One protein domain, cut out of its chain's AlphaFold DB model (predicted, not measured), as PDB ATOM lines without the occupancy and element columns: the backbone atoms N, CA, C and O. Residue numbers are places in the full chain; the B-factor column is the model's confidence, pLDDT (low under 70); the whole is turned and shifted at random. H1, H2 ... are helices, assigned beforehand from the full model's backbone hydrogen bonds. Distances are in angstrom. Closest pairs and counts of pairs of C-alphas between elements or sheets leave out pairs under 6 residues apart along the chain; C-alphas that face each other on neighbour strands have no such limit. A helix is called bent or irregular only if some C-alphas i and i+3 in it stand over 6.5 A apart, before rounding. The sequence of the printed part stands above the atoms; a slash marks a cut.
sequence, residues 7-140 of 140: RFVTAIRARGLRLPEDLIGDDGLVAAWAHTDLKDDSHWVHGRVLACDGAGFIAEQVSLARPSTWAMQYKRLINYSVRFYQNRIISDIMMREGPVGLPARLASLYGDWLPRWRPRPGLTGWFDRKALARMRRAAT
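AT A GLANCE: This is residues 7 to 140 of the 140 residues of the protein "Family 2 glycosyl transferase" of Staphylococcus haemolyticus (UniProt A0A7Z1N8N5). One long helix, H3, with a slight kink, runs through the domain; H6 crosses it on one side with H5 on that same side, and H2 lies on the opposite side, with H1 at its end. A long loop leads from H2 to the start of H3, and its residues 50 to 60 stick out. The printed part has 134 residues with six named helices, H1 to H6 in order, and no named strand: all helix, mostly crossed. It is only just loose, close to compact, with a radius of gyration of the C-alphas of 17.1 A and spans of 46 by 43 by 24 A.

IN THESE COORDINATES: Find C-alpha 7 at (24.300, 19.658, 29.324), where H1, residues 7 to 14, begins. H2 is residues 27 to 36, 14.4 A long. H3, residues 68 to 96, starts at (34.815, 53.756, 5.514) and runs 43.1 A, with a kink of 26 degrees near residue 86. H4 is residues 98 to 101, and H5 is residues 106 to 116, 15.7 A, irregular, with C-alphas 108 and 111 7.1 A apart. H6, residues 124 to 138, runs 20.9 A to C-alpha 138 at (19.468, 33.066, -2.947).

HOW THE PARTS SIT: Start at the hub, H3. Its residues 77 to 82 touch H6, closest C-alphas Ile 78 and Phe 127 at 4.9 A, only just about perpendicular at 70.1 degrees. H5 touches H6 at a steep tilt of 53 degrees, opposite ways, closest C-alphas Ala 107 and Ala 138 at 6.0 A. H2 is near H3. H1 is close to H2 but not clearly touching, closest C-alphas Phe 8 and Ala 34 at 7.4 A. Every O i to N i+4 pair is within hydrogen-bond range in H1, H2 and H6, against 23 of 25 in H3 and 2 of 7 in H5, which has 5 of 8 O i to N i+3 pairs; H4 is too short for such a pair.

THE WHOLE: The C-alphas of Ala 14 and Ala 65, the two farthest apart, are 49.3 A apart. The printed part has no cut; the links H1 to H2 and H2 to H3 are long. Look for pLDDT under 70 at residues 62 to 64.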
ATOM      1  N   ARG A   7      25.543  20.428  29.525       96.00
ATOM      2  CA  ARG A   7      24.300  19.658  29.324       96.00
ATOM      3  C   ARG A   7      23.575  20.078  28.045       96.00
ATOM      4  O   ARG A   7      23.189  19.221  27.256       96.00
ATOM      5  N   PHE A   8      23.412  21.383  27.837       96.31
ATOM      6  CA  PHE A   8      22.728  21.929  26.667       96.31
ATOM      7  C   PHE A   8      23.470  21.598  25.367       96.31
ATOM      8  O   PHE A   8      22.869  21.092  24.422       96.31
ATOM      9  N   VAL A   9      24.793  21.790  25.341       96.56
ATOM     10  CA  VAL A   9      25.622  21.478  24.164       96.56
ATOM     11  C   VAL A   9      25.610  19.977  23.850       96.56
ATOM     12  O   VAL A   9      25.470  19.590  22.690       96.56
ATOM     13  N   THR A  10      25.704  19.115  24.865       97.69
ATOM     14  CA  THR A  10      25.597  17.659  24.686       97.69
ATOM     15  C   THR A  10      24.234  17.266  24.126       97.69
ATOM     16  O   THR A  10      24.177  16.445  23.214       97.69
ATOM     17  N   ALA A  11      23.145  17.879  24.597       97.06
ATOM     18  CA  ALA A  11      21.803  17.609  24.086       97.06
ATOM     19  C   ALA A  11      21.633  18.037  22.615       97.06
ATOM     20  O   ALA A  11      21.060  17.280  21.831       97.06
ATOM     21  N   ILE A  12      22.183  19.193  22.217       96.81
ATOM     22  CA  ILE A  12      22.229  19.629  20.807       96.81
ATOM     23  C   ILE A  12      22.928  18.569  19.950       96.81
ATOM     24  O   ILE A  12      22.380  18.130  18.939       96.81
ATOM     25  N   ARG A  13      24.120  18.125  20.373       96.81
ATOM     26  CA  ARG A  13      24.931  17.148  19.630       96.81
ATOM     27  C   ARG A  13      24.257  15.783  19.541       96.81
ATOM     28  O   ARG A  13      24.212  15.214  18.458       96.81
ATOM     29  N   ALA A  14      23.719  15.282  20.651       97.19
ATOM     30  CA  ALA A  14      23.040  13.989  20.707       97.19
ATOM     31  C   ALA A  14      21.815  13.940  19.783       97.19
ATOM     32  O   ALA A  14      21.524  12.903  19.197       97.19
ATOM     33  N   ARG A  15      21.123  15.073  19.618       95.75
ATOM     34  CA  ARG A  15      19.969  15.211  18.718       95.75
ATOM     35  C   ARG A  15      20.342  15.616  17.290       95.75
ATOM     36  O   ARG A  15      19.449  15.770  16.465       95.75
ATOM     37  N   GLY A  16      21.626  15.831  17.001       96.00
ATOM     38  CA  GLY A  16      22.094  16.263  15.684       96.00
ATOM     39  C   GLY A  16      21.564  17.631  15.242       96.00
ATOM     40  O   GLY A  16      21.523  17.896  14.043       96.00
ATOM     41  N   LEU A  17      21.155  18.494  16.179       96.25
ATOM     42  CA  LEU A  17      20.574  19.799  15.853       96.25
ATOM     43  C   LEU A  17      21.644  20.740  15.296       96.25
ATOM     44  O   LEU A  17      22.761  20.815  15.816       96.25
ATOM     45  N   ARG A  18      21.289  21.486  14.249       95.06
ATOM     46  CA  ARG A  18      22.171  22.451  13.585       95.06
ATOM     47  C   ARG A  18      21.437  23.762  13.359       95.06
ATOM     48  O   ARG A  18      20.241  23.772  13.085       95.06
ATOM     49  N   LEU A  19      22.170  24.862  13.480       95.31
ATOM     50  CA  LEU A  19      21.683  26.163  13.040       95.31
ATOM     51  C   LEU A  19      21.720  26.213  11.506       95.31
ATOM     52  O   LEU A  19      22.650  25.647  10.923       95.31
ATOM     53  N   PRO A  20      20.767  26.899  10.852       96.81
ATOM     54  CA  PRO A  20      20.840  27.109   9.415       96.81
ATOM     55  C   PRO A  20      22.114  27.874   9.024       96.81
ATOM     56  O   PRO A  20      22.447  28.892   9.631       96.81
ATOM     57  N   GLU A  21      22.808  27.408   7.989       96.31
ATOM     58  CA  GLU A  21      24.130  27.910   7.579       96.31
ATOM     59  C   GLU A  21      24.100  29.354   7.051       96.31
ATOM     60  O   GLU A  21      25.103  30.063   7.080       96.31
ATOM     61  N   ASP A  22      22.947  29.799   6.550       96.12
ATOM     62  CA  ASP A  22      22.733  31.124   5.967       96.12
ATOM     63  C   ASP A  22      21.989  32.092   6.905       96.12
ATOM     64  O   ASP A  22      21.560  33.169   6.472       96.12
ATOM     65  N   LEU A  23      21.826  31.734   8.184       95.12
ATOM     66  CA  LEU A  23      21.156  32.563   9.185       95.12
ATOM     67  C   LEU A  23      21.966  33.828   9.514       95.12
ATOM     68  O   LEU A  23      23.158  33.782   9.809       95.12
ATOM     69  N   ILE A  24      21.296  34.981   9.514       95.00
ATOM     70  CA  ILE A  24      21.858  36.250   9.976       95.00
ATOM     71  C   ILE A  24      21.383  36.535  11.403       95.00
ATOM     72  O   ILE A  24      20.222  36.869  11.615       95.00
ATOM     73  N   GLY A  25      22.311  36.520  12.363       86.88
ATOM     74  CA  GLY A  25      22.005  36.769  13.777       86.88
ATOM     75  C   GLY A  25      21.441  35.525  14.457       86.88
ATOM     76  O   GLY A  25      20.260  35.473  14.799       86.88
ATOM     77  N   ASP A  26      22.312  34.533  14.596       89.38
ATOM     78  CA  ASP A  26      22.090  33.217  15.195       89.38
ATOM     79  C   ASP A  26      21.899  33.252  16.716       89.38
ATOM     80  O   ASP A  26      21.204  32.405  17.279       89.38
ATOM     81  N   ASP A  27      22.460  34.265  17.371       90.81
ATOM     82  CA  ASP A  27      22.333  34.531  18.801       90.81
ATOM     83  C   ASP A  27      20.911  34.388  19.355       90.81
ATOM     84  O   ASP A  27      20.690  33.718  20.365       90.81
ATOM     85  N   GLY A  28      19.937  35.001  18.681       91.19
ATOM     86  CA  GLY A  28      18.538  34.960  19.107       91.19
ATOM     87  C   GLY A  28      17.952  33.547  19.072       91.19
ATOM     88  O   GLY A  28      17.174  33.187  19.953       91.19
ATOM     89  N   LEU A  29      18.356  32.729  18.096       95.25
ATOM     90  CA  LEU A  29      17.892  31.349  17.970       95.25
ATOM     91  C   LEU A  29      18.528  30.447  19.034       95.25
ATOM     92  O   LEU A  29      17.830  29.647  19.651       95.25
ATOM     93  N   VAL A  30      19.822  30.621  19.312       95.56
ATOM     94  CA  VAL A  30      20.500  29.908  20.407       95.56
ATOM     95  C   VAL A  30      19.858  30.241  21.757       95.56
ATOM     96  O   VAL A  30      19.626  29.342  22.566       95.56
ATOM     97  N   ALA A  31      19.522  31.513  21.991       94.56
ATOM     98  CA  ALA A  31      18.805  31.926  23.193       94.56
ATOM     99  C   ALA A  31      17.409  31.288  23.274       94.56
ATOM    100  O   ALA A  31      17.050  30.752  24.322       94.56
ATOM    101  N   ALA A  32      16.647  31.275  22.175       95.50
ATOM    102  CA  ALA A  32      15.337  30.621  22.125       95.50
ATOM    103  C   ALA A  32      15.434  29.125  22.460       95.50
ATOM    104  O   ALA A  32      14.718  28.633  23.328       95.50
ATOM    105  N   TRP A  33      16.395  28.416  21.865       96.81
ATOM    106  CA  TRP A  33      16.673  27.009  22.163       96.81
ATOM    107  C   TRP A  33      17.001  26.756  23.637       96.81
ATOM    108  O   TRP A  33      16.566  25.752  24.204       96.81
ATOM    109  N   ALA A  34      17.767  27.648  24.266       96.50
ATOM    110  CA  ALA A  34      18.071  27.555  25.689       96.50
ATOM    111  C   ALA A  34      16.816  27.783  26.549       96.50
ATOM    112  O   ALA A  34      16.581  27.036  27.502       96.50
ATOM    113  N   HIS A  35      15.969  28.754  26.192       97.00
ATOM    114  CA  HIS A  35      14.701  29.006  26.880       97.00
ATOM    115  C   HIS A  35      13.711  27.845  26.764       97.00
ATOM    116  O   HIS A  35      13.016  27.549  27.739       97.00
ATOM    117  N   THR A  36      13.659  27.152  25.628       96.88
ATOM    118  CA  THR A  36      12.728  26.034  25.411       96.88
ATOM    119  C   THR A  36      13.303  24.668  25.799       96.88
ATOM    120  O   THR A  36      12.581  23.675  25.755       96.88
ATOM    121  N   ASP A  37      14.575  24.590  26.219       96.25
ATOM    122  CA  ASP A  37      15.308  23.325  26.435       96.25
ATOM    123  C   ASP A  37      15.239  22.424  25.186       96.25
ATOM    124  O   ASP A  37      14.995  21.220  25.257       96.25
ATOM    125  N   LEU A  38      15.444  23.042  24.013       96.81
ATOM    126  CA  LEU A  38      15.422  22.412  22.686       96.81
ATOM    127  C   LEU A  38      14.049  21.845  22.263       96.81
ATOM    128  O   LEU A  38      13.985  20.924  21.438       96.81
ATOM    129  N   LYS A  39      12.958  22.368  22.819       96.50
ATOM    130  CA  LYS A  39      11.576  22.076  22.401       96.50
ATOM    131  C   LYS A  39      10.991  23.235  21.586       96.50
ATOM    132  O   LYS A  39      11.691  24.212  21.317       96.50
ATOM    133  N   ASP A  40       9.739  23.098  21.168       96.50
ATOM    134  CA  ASP A  40       8.973  24.168  20.530       96.50
ATOM    135  C   ASP A  40       8.708  25.349  21.488       96.50
ATOM    136  O   ASP A  40       8.901  25.250  22.707       96.50
ATOM    137  N   ASP A  41       8.258  26.469  20.924       95.44
ATOM    138  CA  ASP A  41       8.101  27.739  21.643       95.44
ATOM    139  C   ASP A  41       7.064  27.702  22.783       95.44
ATOM    140  O   ASP A  41       7.124  28.547  23.677       95.44
ATOM    141  N   SER A  42       6.167  26.706  22.843       96.12
ATOM    142  CA  SER A  42       5.230  26.564  23.974       96.12
ATOM    143  C   SER A  42       5.925  26.206  25.297       96.12
ATOM    144  O   SER A  42       5.362  26.399  26.373       96.12
ATOM    145  N   HIS A  43       7.178  25.741  25.240       96.88
ATOM    146  CA  HIS A  43       7.974  25.328  26.400       96.88
ATOM    147  C   HIS A  43       8.885  26.435  26.951       96.88
ATOM    148  O   HIS A  43       9.872  26.149  27.640       96.88
ATOM    149  N   TRP A  44       8.594  27.693  26.623       96.88
ATOM    150  CA  TRP A  44       9.414  28.834  27.007       96.88
ATOM    151  C   TRP A  44       9.529  28.999  28.528       96.88
ATOM    152  O   TRP A  44       8.538  29.184  29.233       96.88
ATOM    153  N   VAL A  45      10.764  29.015  29.040       97.06
ATOM    154  CA  VAL A  45      11.058  29.310  30.449       97.06
ATOM    155  C   VAL A  45      12.079  30.440  30.536       97.06
ATOM    156  O   VAL A  45      13.251  30.272  30.193       97.06
ATOM    157  N   HIS A  46      11.646  31.599  31.042       93.31
ATOM    158  CA  HIS A  46      12.480  32.804  31.095       93.31
ATOM    159  C   HIS A  46      13.749  32.608  31.942       93.31
ATOM    160  O   HIS A  46      14.836  32.958  31.502       93.31
ATOM    161  N   GLY A  47      13.647  31.942  33.097       93.94
ATOM    162  CA  GLY A  47      14.775  31.744  34.020       93.94
ATOM    163  C   GLY A  47      15.896  30.808  33.540       93.94
ATOM    164  O   GLY A  47      16.844  30.584  34.283       93.94
ATOM    165  N   ARG A  48      15.810  30.231  32.332       93.88
ATOM    166  CA  ARG A  48      16.864  29.353  31.780       93.88
ATOM    167  C   ARG A  48      18.045  30.107  31.174       93.88
ATOM    168  O   ARG A  48      19.107  29.515  30.996       93.88
ATOM    169  N   VAL A  49      17.869  31.388  30.859       93.62
ATOM    170  CA  VAL A  49      18.935  32.266  30.374       93.62
ATOM    171  C   VAL A  49      19.042  33.430  31.341       93.62
ATOM    172  O   VAL A  49      18.041  34.064  31.665       93.62
ATOM    173  N   LEU A  50      20.256  33.699  31.807       92.06
ATOM    174  CA  LEU A  50      20.542  34.772  32.750       92.06
ATOM    175  C   LEU A  50      21.495  35.772  32.104       92.06
ATOM    176  O   LEU A  50      22.414  35.388  31.375       92.06
ATOM    177  N   ALA A  51      21.270  37.054  32.382       89.38
ATOM    178  CA  ALA A  51      22.231  38.090  32.049       89.38
ATOM    179  C   ALA A  51      23.475  37.932  32.935       89.38
ATOM    180  O   ALA A  51      23.377  37.626  34.123       89.38
ATOM    181  N   CYS A  52      24.651  38.122  32.343       88.81
ATOM    182  CA  CYS A  52      25.904  38.206  33.078       88.81
ATOM    183  C   CYS A  52      26.324  39.674  33.090       88.81
ATOM    184  O   CYS A  52      26.980  40.129  32.156       88.81
ATOM    185  N   ASP A  53      25.916  40.418  34.118       84.94
ATOM    186  CA  ASP A  53      26.076  41.881  34.164       84.94
ATOM    187  C   ASP A  53      27.545  42.332  34.113       84.94
ATOM    188  O   ASP A  53      27.856  43.420  33.634       84.94
ATOM    189  N   GLY A  54      28.474  41.474  34.551       85.31
ATOM    190  CA  GLY A  54      29.916  41.721  34.463       85.31
ATOM    191  C   GLY A  54      30.532  41.455  33.084       85.31
ATOM    192  O   GLY A  54      31.711  41.740  32.879       85.31
ATOM    193  N   ALA A  55      29.781  40.894  32.132       84.50
ATOM    194  CA  ALA A  55      30.288  40.594  30.799       84.50
ATOM    195  C   ALA A  55      30.229  41.837  29.895       84.50
ATOM    196  O   ALA A  55      29.171  42.228  29.403       84.50
ATOM    197  N   GLY A  56      31.390  42.435  29.631       81.50
ATOM    198  CA  GLY A  56      31.541  43.522  28.663       81.50
ATOM    199  C   GLY A  56      31.781  43.033  27.231       81.50
ATOM    200  O   GLY A  56      32.207  41.902  26.993       81.50
ATOM    201  N   PHE A  57      31.558  43.920  26.259       78.81
ATOM    202  CA  PHE A  57      31.970  43.717  24.872       78.81
ATOM    203  C   PHE A  57      32.735  44.939  24.371       78.81
ATOM    204  O   PHE A  57      32.296  46.072  24.556       78.81
ATOM    205  N   ILE A  58      33.862  44.703  23.704       78.81
ATOM    206  CA  ILE A  58      34.612  45.751  23.017       78.81
ATOM    207  C   ILE A  58      34.203  45.699  21.548       78.81
ATOM    208  O   ILE A  58      34.482  44.725  20.852       78.81
ATOM    209  N   ALA A  59      33.522  46.743  21.082       73.81
ATOM    210  CA  ALA A  59      33.195  46.937  19.675       73.81
ATOM    211  C   ALA A  59      33.837  48.227  19.173       73.81
ATOM    212  O   ALA A  59      33.806  49.250  19.860       73.81
ATOM    213  N   GLU A  60      34.361  48.201  17.951       72.94
ATOM    214  CA  GLU A  60      34.786  49.423  17.278       72.94
ATOM    215  C   GLU A  60      33.567  50.322  17.020       72.94
ATOM    216  O   GLU A  60      32.538  49.876  16.500       72.94
ATOM    217  N   GLN A  61      33.659  51.592  17.415       70.50
ATOM    218  CA  GLN A  61      32.545  52.516  17.258       70.50
ATOM    219  C   GLN A  61      32.388  52.955  15.801       70.50
ATOM    220  O   GLN A  61      33.326  53.424  15.154       70.50
ATOM    221  N   VAL A  62      31.160  52.837  15.295       67.25
ATOM    222  CA  VAL A  62      30.770  53.389  13.994       67.25
ATOM    223  C   VAL A  62      30.736  54.911  14.129       67.25
ATOM    224  O   VAL A  62      30.065  55.432  15.016       67.25
ATOM    225  N   SER A  63      31.450  55.629  13.260       69.25
ATOM    226  CA  SER A  63      31.516  57.093  13.299       69.25
ATOM    227  C   SER A  63      31.031  57.685  11.984       69.25
ATOM    228  O   SER A  63      31.550  57.353  10.919       69.25
ATOM    229  N   LEU A  64      30.089  58.629  12.064       66.69
ATOM    230  CA  LEU A  64      29.618  59.385  10.899       66.69
ATOM    231  C   LEU A  64      30.760  60.146  10.205       66.69
ATOM    232  O   LEU A  64      30.723  60.317   8.990       66.69
ATOM    233  N   ALA A  65      31.807  60.519  10.951       74.94
ATOM    234  CA  ALA A  65      32.998  61.197  10.442       74.94
ATOM    235  C   ALA A  65      33.997  60.263   9.728       74.94
ATOM    236  O   ALA A  65      35.019  60.728   9.228       74.94
ATOM    237  N   ARG A  66      33.736  58.947   9.668       77.00
ATOM    238  CA  ARG A  66      34.591  57.963   8.985       77.00
ATOM    239  C   ARG A  66      33.838  57.329   7.813       77.00
ATOM    240  O   ARG A  66      33.118  56.349   8.029       77.00
ATOM    241  N   PRO A  67      34.020  57.826   6.573       73.19
ATOM    242  CA  PRO A  67      33.338  57.322   5.375       73.19
ATOM    243  C   PRO A  67      33.464  55.806   5.167       73.19
ATOM    244  O   PRO A  67      32.513  55.161   4.729       73.19
ATOM    245  N   SER A  68      34.594  55.208   5.563       73.94
ATOM    246  CA  SER A  68      34.815  53.756   5.514       73.94
ATOM    247  C   SER A  68      33.771  52.948   6.304       73.94
ATOM    248  O   SER A  68      33.457  51.817   5.935       73.94
ATOM    249  N   THR A  69      33.165  53.532   7.343       80.69
ATOM    250  CA  THR A  69      32.154  52.860   8.176       80.69
ATOM    251  C   THR A  69      30.736  52.930   7.599       80.69
ATOM    252  O   THR A  69      29.871  52.145   7.993       80.69
ATOM    253  N   TRP A  70      30.490  53.790   6.605       83.94
ATOM    254  CA  TRP A  70      29.168  53.951   5.990       83.94
ATOM    255  C   TRP A  70      28.774  52.737   5.152       83.94
ATOM    256  O   TRP A  70      27.649  52.252   5.261       83.94
ATOM    257  N   ALA A  71      29.704  52.194   4.361       85.31
ATOM    258  CA  ALA A  71      29.460  50.985   3.574       85.31
ATOM    259  C   ALA A  71      29.147  49.779   4.479       85.31
ATOM    260  O   ALA A  71      28.221  49.007   4.209       85.31
ATOM    261  N   MET A  72      29.873  49.654   5.595       86.56
ATOM    262  CA  MET A  72      29.616  48.641   6.618       86.56
ATOM    263  C   MET A  72      28.225  48.819   7.235       86.56
ATOM    264  O   MET A  72      27.460  47.854   7.300       86.56
ATOM    265  N   GLN A  73      27.871  50.040   7.643       89.00
ATOM    266  CA  GLN A  73      26.570  50.323   8.243       89.00
ATOM    267  C   GLN A  73      25.425  50.069   7.257       89.00
ATOM    268  O   GLN A  73      24.417  49.464   7.615       89.00
ATOM    269  N   TYR A  74      25.600  50.437   5.990       90.62
ATOM    270  CA  TYR A  74      24.637  50.152   4.932       90.62
ATOM    271  C   TYR A  74      24.419  48.641   4.749       90.62
ATOM    272  O   TYR A  74      23.281  48.167   4.745       90.62
ATOM    273  N   LYS A  75      25.503  47.852   4.681       92.00
ATOM    274  CA  LYS A  75      25.426  46.381   4.621       92.00
ATOM    275  C   LYS A  75      24.745  45.800   5.864       92.00
ATOM    276  O   LYS A  75      23.932  44.883   5.741       92.00
ATOM    277  N   ARG A  76      25.033  46.349   7.049       92.25
ATOM    278  CA  ARG A  76      24.421  45.949   8.325       92.25
ATOM    279  C   ARG A  76      22.912  46.178   8.328       92.25
ATOM    280  O   ARG A  76      22.179  45.279   8.721       92.25
ATOM    281  N   LEU A  77      22.439  47.317   7.823       95.31
ATOM    282  CA  LEU A  77      21.005  47.612   7.725       95.31
ATOM    283  C   LEU A  77      20.280  46.649   6.772       95.31
ATOM    284  O   LEU A  77      19.202  46.163   7.105       95.31
ATOM    285  N   ILE A  78      20.896  46.280   5.643       96.81
ATOM    286  CA  ILE A  78      20.351  45.231   4.762       96.81
ATOM    287  C   ILE A  78      20.306  43.880   5.489       96.81
ATOM    288  O   ILE A  78      19.294  43.185   5.428       96.81
ATOM    289  N   ASN A  79      21.378  43.507   6.192       96.62
ATOM    290  CA  ASN A  79      21.432  42.264   6.964       96.62
ATOM    291  C   ASN A  79      20.359  42.227   8.067       96.62
ATOM    292  O   ASN A  79      19.750  41.186   8.281       96.62
ATOM    293  N   TYR A  80      20.071  43.350   8.725       96.25
ATOM    294  CA  TYR A  80      18.991  43.451   9.712       96.25
ATOM    295  C   TYR A  80      17.605  43.265   9.100       96.25
ATOM    296  O   TYR A  80      16.756  42.604   9.696       96.25
ATOM    297  N   SER A  81      17.384  43.774   7.890       97.75
ATOM    298  CA  SER A  81      16.171  43.474   7.132       97.75
ATOM    299  C   SER A  81      16.075  41.994   6.748       97.75
ATOM    300  O   SER A  81      15.016  41.403   6.924       97.75
ATOM    301  N   VAL A  82      17.161  41.357   6.290       98.00
ATOM    302  CA  VAL A  82      17.170  39.903   6.009       98.00
ATOM    303  C   VAL A  82      16.862  39.102   7.279       98.00
ATOM    304  O   VAL A  82      15.965  38.263   7.257       98.00
ATOM    305  N   ARG A  83      17.528  39.418   8.398       97.25
ATOM    306  CA  ARG A  83      17.282  38.804   9.713       97.25
ATOM    307  C   ARG A  83      15.815  38.898  10.120       97.25
ATOM    308  O   ARG A  83      15.233  37.916  10.555       97.25
ATOM    309  N   PHE A  84      15.190  40.064   9.957       97.00
ATOM    310  CA  PHE A  84      13.772  40.261  10.279       97.00
ATOM    311  C   PHE A  84      12.838  39.312   9.513       97.00
ATOM    312  O   PHE A  84      11.828  38.864  10.058       97.00
ATOM    313  N   TYR A  85      13.157  39.011   8.257       97.81
ATOM    314  CA  TYR A  85      12.392  38.071   7.444       97.81
ATOM    315  C   TYR A  85      12.712  36.609   7.785       97.81
ATOM    316  O   TYR A  85      11.787  35.823   7.970       97.81
ATOM    317  N   GLN A  86      13.991  36.261   7.962       97.75
ATOM    318  CA  GLN A  86      14.411  34.934   8.432       97.75
ATOM    319  C   GLN A  86      13.777  34.579   9.782       97.75
ATOM    320  O   GLN A  86      13.249  33.482   9.936       97.75
ATOM    321  N   ASN A  87      13.734  35.525  10.724       97.12
ATOM    322  CA  ASN A  87      13.120  35.320  12.034       97.12
ATOM    323  C   ASN A  87      11.635  34.953  11.939       97.12
ATOM    324  O   ASN A  87      11.169  34.191  12.770       97.12
ATOM    325  N   ARG A  88      10.888  35.435  10.934       97.19
ATOM    326  CA  ARG A  88       9.486  35.015  10.755       97.19
ATOM    327  C   ARG A  88       9.359  33.556  10.353       97.19
ATOM    328  O   ARG A  88       8.467  32.886  10.850       97.19
ATOM    329  N   ILE A  89      10.238  33.095   9.463       97.44
ATOM    330  CA  ILE A  89      10.293  31.684   9.070       97.44
ATOM    331  C   ILE A  89      10.655  30.842  10.296       97.44
ATOM    332  O   ILE A  89       9.979  29.868  10.601       97.44
ATOM    333  N   ILE A  90      11.691  31.257  11.031       97.44
ATOM    334  CA  ILE A  90      12.145  30.559  12.235       97.44
ATOM    335  C   ILE A  90      11.037  30.495  13.282       97.44
ATOM    336  O   ILE A  90      10.803  29.419  13.806       97.44
ATOM    337  N   SER A  91      10.352  31.601  13.582       96.38
ATOM    338  CA  SER A  91       9.275  31.612  14.577       96.38
ATOM    339  C   SER A  91       8.122  30.681  14.199       96.38
ATOM    340  O   SER A  91       7.594  30.002  15.068       96.38
ATOM    341  N   ASP A  92       7.752  30.599  12.919       97.38
ATOM    342  CA  ASP A  92       6.725  29.653  12.459       97.38
ATOM    343  C   ASP A  92       7.153  28.189  12.667       97.38
ATOM    344  O   ASP A  92       6.402  27.394  13.234       97.38
ATOM    345  N   ILE A  93       8.395  27.853  12.301       97.44
ATOM    346  CA  ILE A  93       8.968  26.515  12.513       97.44
ATOM    347  C   ILE A  93       9.062  26.195  14.008       97.44
ATOM    348  O   ILE A  93       8.630  25.132  14.450       97.44
ATOM    349  N   MET A  94       9.607  27.115  14.802       97.25
ATOM    350  CA  MET A  94       9.817  26.930  16.236       97.25
ATOM    351  C   MET A  94       8.501  26.787  17.002       97.25
ATOM    352  O   MET A  94       8.452  26.024  17.962       97.25
ATOM    353  N   MET A  95       7.427  27.441  16.550       96.81
ATOM    354  CA  MET A  95       6.088  27.285  17.119       96.81
ATOM    355  C   MET A  95       5.453  25.928  16.786       96.81
ATOM    356  O   MET A  95       4.749  25.365  17.621       96.81
ATOM    357  N   ARG A  96       5.661  25.405  15.573       96.44
ATOM    358  CA  ARG A  96       4.986  24.185  15.098       96.44
ATOM    359  C   ARG A  96       5.751  22.897  15.390       96.44
ATOM    360  O   ARG A  96       5.159  21.895  15.770       96.44
ATOM    361  N   GLU A  97       7.048  22.915  15.122       95.50
ATOM    362  CA  GLU A  97       7.907  21.728  15.029       95.50
ATOM    363  C   GLU A  97       9.099  21.819  15.993       95.50
ATOM    364  O   GLU A  97       9.731  20.815  16.322       95.50
ATOM    365  N   GLY A  98       9.413  23.026  16.469       95.81
ATOM    366  CA  GLY A  98      10.589  23.277  17.288       95.81
ATOM    367  C   GLY A  98      11.895  23.104  16.499       95.81
ATOM    368  O   GLY A  98      11.909  23.132  15.266       95.81
ATOM    369  N   PRO A  99      13.029  22.897  17.193       96.38
ATOM    370  CA  PRO A  99      14.350  22.883  16.565       96.38
ATOM    371  C   PRO A  99      14.556  21.811  15.493       96.38
ATOM    372  O   PRO A  99      15.433  21.962  14.648       96.38
ATOM    373  N   VAL A 100      13.788  20.718  15.534       95.94
ATOM    374  CA  VAL A 100      13.927  19.600  14.584       95.94
ATOM    375  C   VAL A 100      13.378  19.930  13.196       95.94
ATOM    376  O   VAL A 100      13.798  19.300  12.232       95.94
ATOM    377  N   GLY A 101      12.484  20.919  13.086       95.62
ATOM    378  CA  GLY A 101      11.943  21.379  11.804       95.62
ATOM    379  C   GLY A 101      12.849  22.371  11.069       95.62
ATOM    380  O   GLY A 101      12.540  22.790   9.955       95.62
ATOM    381  N   LEU A 102      13.967  22.796  11.674       96.94
ATOM    382  CA  LEU A 102      14.851  23.781  11.055       96.94
ATOM    383  C   LEU A 102      15.635  23.162   9.887       96.94
ATOM    384  O   LEU A 102      16.321  22.154  10.071       96.94
ATOM    385  N   PRO A 103      15.599  23.775   8.691       96.75
ATOM    386  CA  PRO A 103      16.372  23.287   7.562       96.75
ATOM    387  C   PRO A 103      17.858  23.624   7.735       96.75
ATOM    388  O   PRO A 103      18.224  24.598   8.393       96.75
ATOM    389  N   ALA A 104      18.722  22.887   7.034       96.25
ATOM    390  CA  ALA A 104      20.149  23.214   6.959       96.25
ATOM    391  C   ALA A 104      20.400  24.617   6.374       96.25
ATOM    392  O   ALA A 104      21.373  25.278   6.729       96.25
ATOM    393  N   ARG A 105      19.516  25.090   5.485       96.88
ATOM    394  CA  ARG A 105      19.559  26.431   4.893       96.88
ATOM    395  C   ARG A 105      18.150  27.001   4.812       96.88
ATOM    396  O   ARG A 105      17.272  26.353   4.258       96.88
ATOM    397  N   LEU A 106      17.935  28.219   5.297       97.44
ATOM    398  CA  LEU A 106      16.642  28.906   5.197       97.44
ATOM    399  C   LEU A 106      16.299  29.288   3.758       97.44
ATOM    400  O   LEU A 106      15.122  29.390   3.416       97.44
ATOM    401  N   ALA A 107      17.314  29.467   2.910       97.12
ATOM    402  CA  ALA A 107      17.138  29.741   1.490       97.12
ATOM    403  C   ALA A 107      16.223  28.740   0.764       97.12
ATOM    404  O   ALA A 107      15.490  29.158  -0.131       97.12
ATOM    405  N   SER A 108      16.199  27.465   1.178       97.25
ATOM    406  CA  SER A 108      15.312  26.457   0.578       97.25
ATOM    407  C   SER A 108      13.826  26.767   0.777       97.25
ATOM    408  O   SER A 108      13.003  26.308  -0.005       97.25
ATOM    409  N   LEU A 109      13.479  27.572   1.786       97.12
ATOM    410  CA  LEU A 109      12.104  27.963   2.094       97.12
ATOM    411  C   LEU A 109      11.726  29.316   1.480       97.12
ATOM    412  O   LEU A 109      10.558  29.689   1.457       97.12
ATOM    413  N   TYR A 110      12.678  30.101   0.973       97.44
ATOM    414  CA  TYR A 110      12.377  31.461   0.520       97.44
ATOM    415  C   TYR A 110      11.344  31.512  -0.612       97.44
ATOM    416  O   TYR A 110      10.565  32.467  -0.646       97.44
ATOM    417  N   GLY A 111      11.288  30.505  -1.488       95.88
ATOM    418  CA  GLY A 111      10.284  30.419  -2.556       95.88
ATOM    419  C   GLY A 111       8.843  30.510  -2.039       95.88
ATOM    420  O   GLY A 111       8.047  31.279  -2.577       95.88
ATOM    421  N   ASP A 112       8.543  29.827  -0.934       95.69
ATOM    422  CA  ASP A 112       7.195  29.763  -0.353       95.69
ATOM    423  C   ASP A 112       6.830  31.023   0.443       95.69
ATOM    424  O   ASP A 112       5.663  31.422   0.542       95.69
ATOM    425  N   TRP A 113       7.839  31.667   1.029       97.00
ATOM    426  CA  TRP A 113       7.656  32.783   1.953       97.00
ATOM    427  C   TRP A 113       7.699  34.153   1.271       97.00
ATOM    428  O   TRP A 113       6.907  35.038   1.607       97.00
ATOM    429  N   LEU A 114       8.584  34.347   0.288       96.38
ATOM    430  CA  LEU A 114       8.806  35.644  -0.364       96.38
ATOM    431  C   LEU A 114       7.555  36.269  -1.007       96.38
ATOM    432  O   LEU A 114       7.419  37.495  -0.906       96.38
ATOM    433  N   PRO A 115       6.628  35.515  -1.638       96.50
ATOM    434  CA  PRO A 115       5.409  36.093  -2.210       96.50
ATOM    435  C   PRO A 115       4.534  36.824  -1.180       96.50
ATOM    436  O   PRO A 115       3.878  37.817  -1.517       96.50
ATOM    437  N   ARG A 116       4.579  36.381   0.086       95.31
ATOM    438  CA  ARG A 116       3.773  36.894   1.208       95.31
ATOM    439  C   ARG A 116       4.289  38.220   1.761       95.31
ATOM    440  O   ARG A 116       3.577  38.903   2.492       95.31
ATOM    441  N   TRP A 117       5.530  38.594   1.457       96.25
ATOM    442  CA  TRP A 117       6.173  39.737   2.095       96.25
ATOM    443  C   TRP A 117       6.107  41.011   1.265       96.25
ATOM    444  O   TRP A 117       6.193  41.020   0.032       96.25
ATOM    445  N   ARG A 118       5.998  42.126   1.984       95.94
ATOM    446  CA  ARG A 118       6.133  43.482   1.461       95.94
ATOM    447  C   ARG A 118       7.148  44.249   2.320       95.94
ATOM    448  O   ARG A 118       7.303  43.924   3.502       95.94
ATOM    449  N   PRO A 119       7.874  45.221   1.741       97.56
ATOM    450  CA  PRO A 119       8.729  46.113   2.516       97.56
ATOM    451  C   PRO A 119       7.924  46.856   3.585       97.56
ATOM    452  O   PRO A 119       6.800  47.282   3.318       97.56
ATOM    453  N   ARG A 120       8.500  47.038   4.776       96.94
ATOM    454  CA  ARG A 120       7.915  47.894   5.818       96.94
ATOM    455  C   ARG A 120       7.861  49.363   5.364       96.94
ATOM    456  O   ARG A 120       8.667  49.759   4.519       96.94
ATOM    457  N   PRO A 121       6.958  50.188   5.922       94.94
ATOM    458  CA  PRO A 121       6.933  51.621   5.636       94.94
ATOM    459  C   PRO A 121       8.189  52.344   6.159       94.94
ATOM    460  O   PRO A 121       8.941  51.823   6.986       94.94
ATOM    461  N   GLY A 122       8.404  53.571   5.680       94.38
ATOM    462  CA  GLY A 122       9.498  54.444   6.116       94.38
ATOM    463  C   GLY A 122      10.875  54.076   5.548       94.38
ATOM    464  O   GLY A 122      10.997  53.341   4.565       94.38
ATOM    465  N   LEU A 123      11.933  54.600   6.177       92.00
ATOM    466  CA  LEU A 123      13.325  54.429   5.727       92.00
ATOM    467  C   LEU A 123      13.750  52.954   5.669       92.00
ATOM    468  O   LEU A 123      14.469  52.540   4.758       92.00
ATOM    469  N   THR A 124      13.248  52.134   6.597       94.81
ATOM    470  CA  THR A 124      13.504  50.689   6.638       94.81
ATOM    471  C   THR A 124      13.030  49.973   5.372       94.81
ATOM    472  O   THR A 124      13.677  49.027   4.922       94.81
ATOM    473  N   GLY A 125      11.973  50.475   4.728       97.06
ATOM    474  CA  GLY A 125      11.445  49.932   3.477       97.06
ATOM    475  C   GLY A 125      12.446  49.930   2.323       97.06
ATOM    476  O   GLY A 125      12.336  49.119   1.401       97.06
ATOM    477  N   TRP A 126      13.456  50.807   2.342       97.25
ATOM    478  CA  TRP A 126      14.540  50.738   1.363       97.25
ATOM    479  C   TRP A 126      15.427  49.507   1.565       97.25
ATOM    480  O   TRP A 126      15.682  48.757   0.619       97.25
ATOM    481  N   PHE A 127      15.847  49.265   2.805       97.94
ATOM    482  CA  PHE A 127      16.679  48.118   3.158       97.94
ATOM    483  C   PHE A 127      15.918  46.802   2.998       97.94
ATOM    484  O   PHE A 127      16.485  45.837   2.492       97.94
ATOM    485  N   ASP A 128      14.617  46.791   3.293       98.19
ATOM    486  CA  ASP A 128      13.743  45.644   3.044       98.19
ATOM    487  C   ASP A 128      13.668  45.300   1.554       98.19
ATOM    488  O   ASP A 128      13.793  44.135   1.188       98.19
ATOM    489  N   ARG A 129      13.555  46.294   0.661       98.00
ATOM    490  CA  ARG A 129      13.600  46.047  -0.792       98.00
ATOM    491  C   ARG A 129      14.910  45.378  -1.214       98.00
ATOM    492  O   ARG A 129      14.884  44.437  -2.008       98.00
ATOM    493  N   LYS A 130      16.049  45.829  -0.676       98.19
ATOM    494  CA  LYS A 130      17.363  45.215  -0.941       98.19
ATOM    495  C   LYS A 130      17.477  43.811  -0.347       98.19
ATOM    496  O   LYS A 130      17.987  42.920  -1.025       98.19
ATOM    497  N   ALA A 131      16.975  43.602   0.866       98.00
ATOM    498  CA  ALA A 131      16.941  42.304   1.528       98.00
ATOM    499  C   ALA A 131      16.099  41.293   0.740       98.00
ATOM    500  O   ALA A 131      16.612  40.242   0.373       98.00
ATOM    501  N   LEU A 132      14.862  41.641   0.377       98.12
ATOM    502  CA  LEU A 132      13.975  40.780  -0.409       98.12
ATOM    503  C   LEU A 132      14.566  40.458  -1.788       98.12
ATOM    504  O   LEU A 132      14.484  39.321  -2.243       98.12
ATOM    505  N   ALA A 133      15.203  41.428  -2.452       97.62
ATOM    506  CA  ALA A 133      15.907  41.174  -3.709       97.62
ATOM    507  C   ALA A 133      17.083  40.197  -3.528       97.62
ATOM    508  O   ALA A 133      17.277  39.320  -4.366       97.62
ATOM    509  N   ARG A 134      17.850  40.319  -2.438       97.31
ATOM    510  CA  ARG A 134      18.931  39.381  -2.103       97.31
ATOM    511  C   ARG A 134      18.395  37.982  -1.801       97.31
ATOM    512  O   ARG A 134      18.953  37.019  -2.308       97.31
ATOM    513  N   MET A 135      17.322  37.874  -1.020       97.94
ATOM    514  CA  MET A 135      16.695  36.593  -0.686       97.94
ATOM    515  C   MET A 135      16.150  35.895  -1.937       97.94
ATOM    516  O   MET A 135      16.381  34.707  -2.098       97.94
ATOM    517  N   ARG A 136      15.533  36.632  -2.876       96.94
ATOM    518  CA  ARG A 136      15.100  36.072  -4.173       96.94
ATOM    519  C   ARG A 136      16.246  35.442  -4.958       96.94
ATOM    520  O   ARG A 136      16.082  34.347  -5.467       96.94
ATOM    521  N   ARG A 137      17.403  36.107  -5.026       96.56
ATOM    522  CA  ARG A 137      18.584  35.557  -5.718       96.56
ATOM    523  C   ARG A 137      19.161  34.326  -5.030       96.56
ATOM    524  O   ARG A 137      19.797  33.530  -5.693       96.56
ATOM    525  N   ALA A 138      19.000  34.216  -3.712       94.62
ATOM    526  CA  ALA A 138      19.468  33.066  -2.947       94.62
ATOM    527  C   ALA A 138      18.503  31.870  -3.013       94.62
ATOM    528  O   ALA A 138      18.879  30.784  -2.589       94.62
ATOM    529  N   ALA A 139      17.270  32.088  -3.481       89.75
ATOM    530  CA  ALA A 139      16.255  31.052  -3.659       89.75
ATOM    531  C   ALA A 139      16.380  30.313  -5.005       89.75
ATOM    532  O   ALA A 139      15.686  29.321  -5.207       89.75
ATOM    533  N   THR A 140      17.194  30.837  -5.928       70.88
ATOM    534  CA  THR A 140      17.541  30.230  -7.226       70.88
ATOM    535  C   THR A 140      18.844  29.455  -7.094       70.88
ATOM    536  O   THR A 140      18.926  28.364  -7.690       70.88
TER     537      THR A 140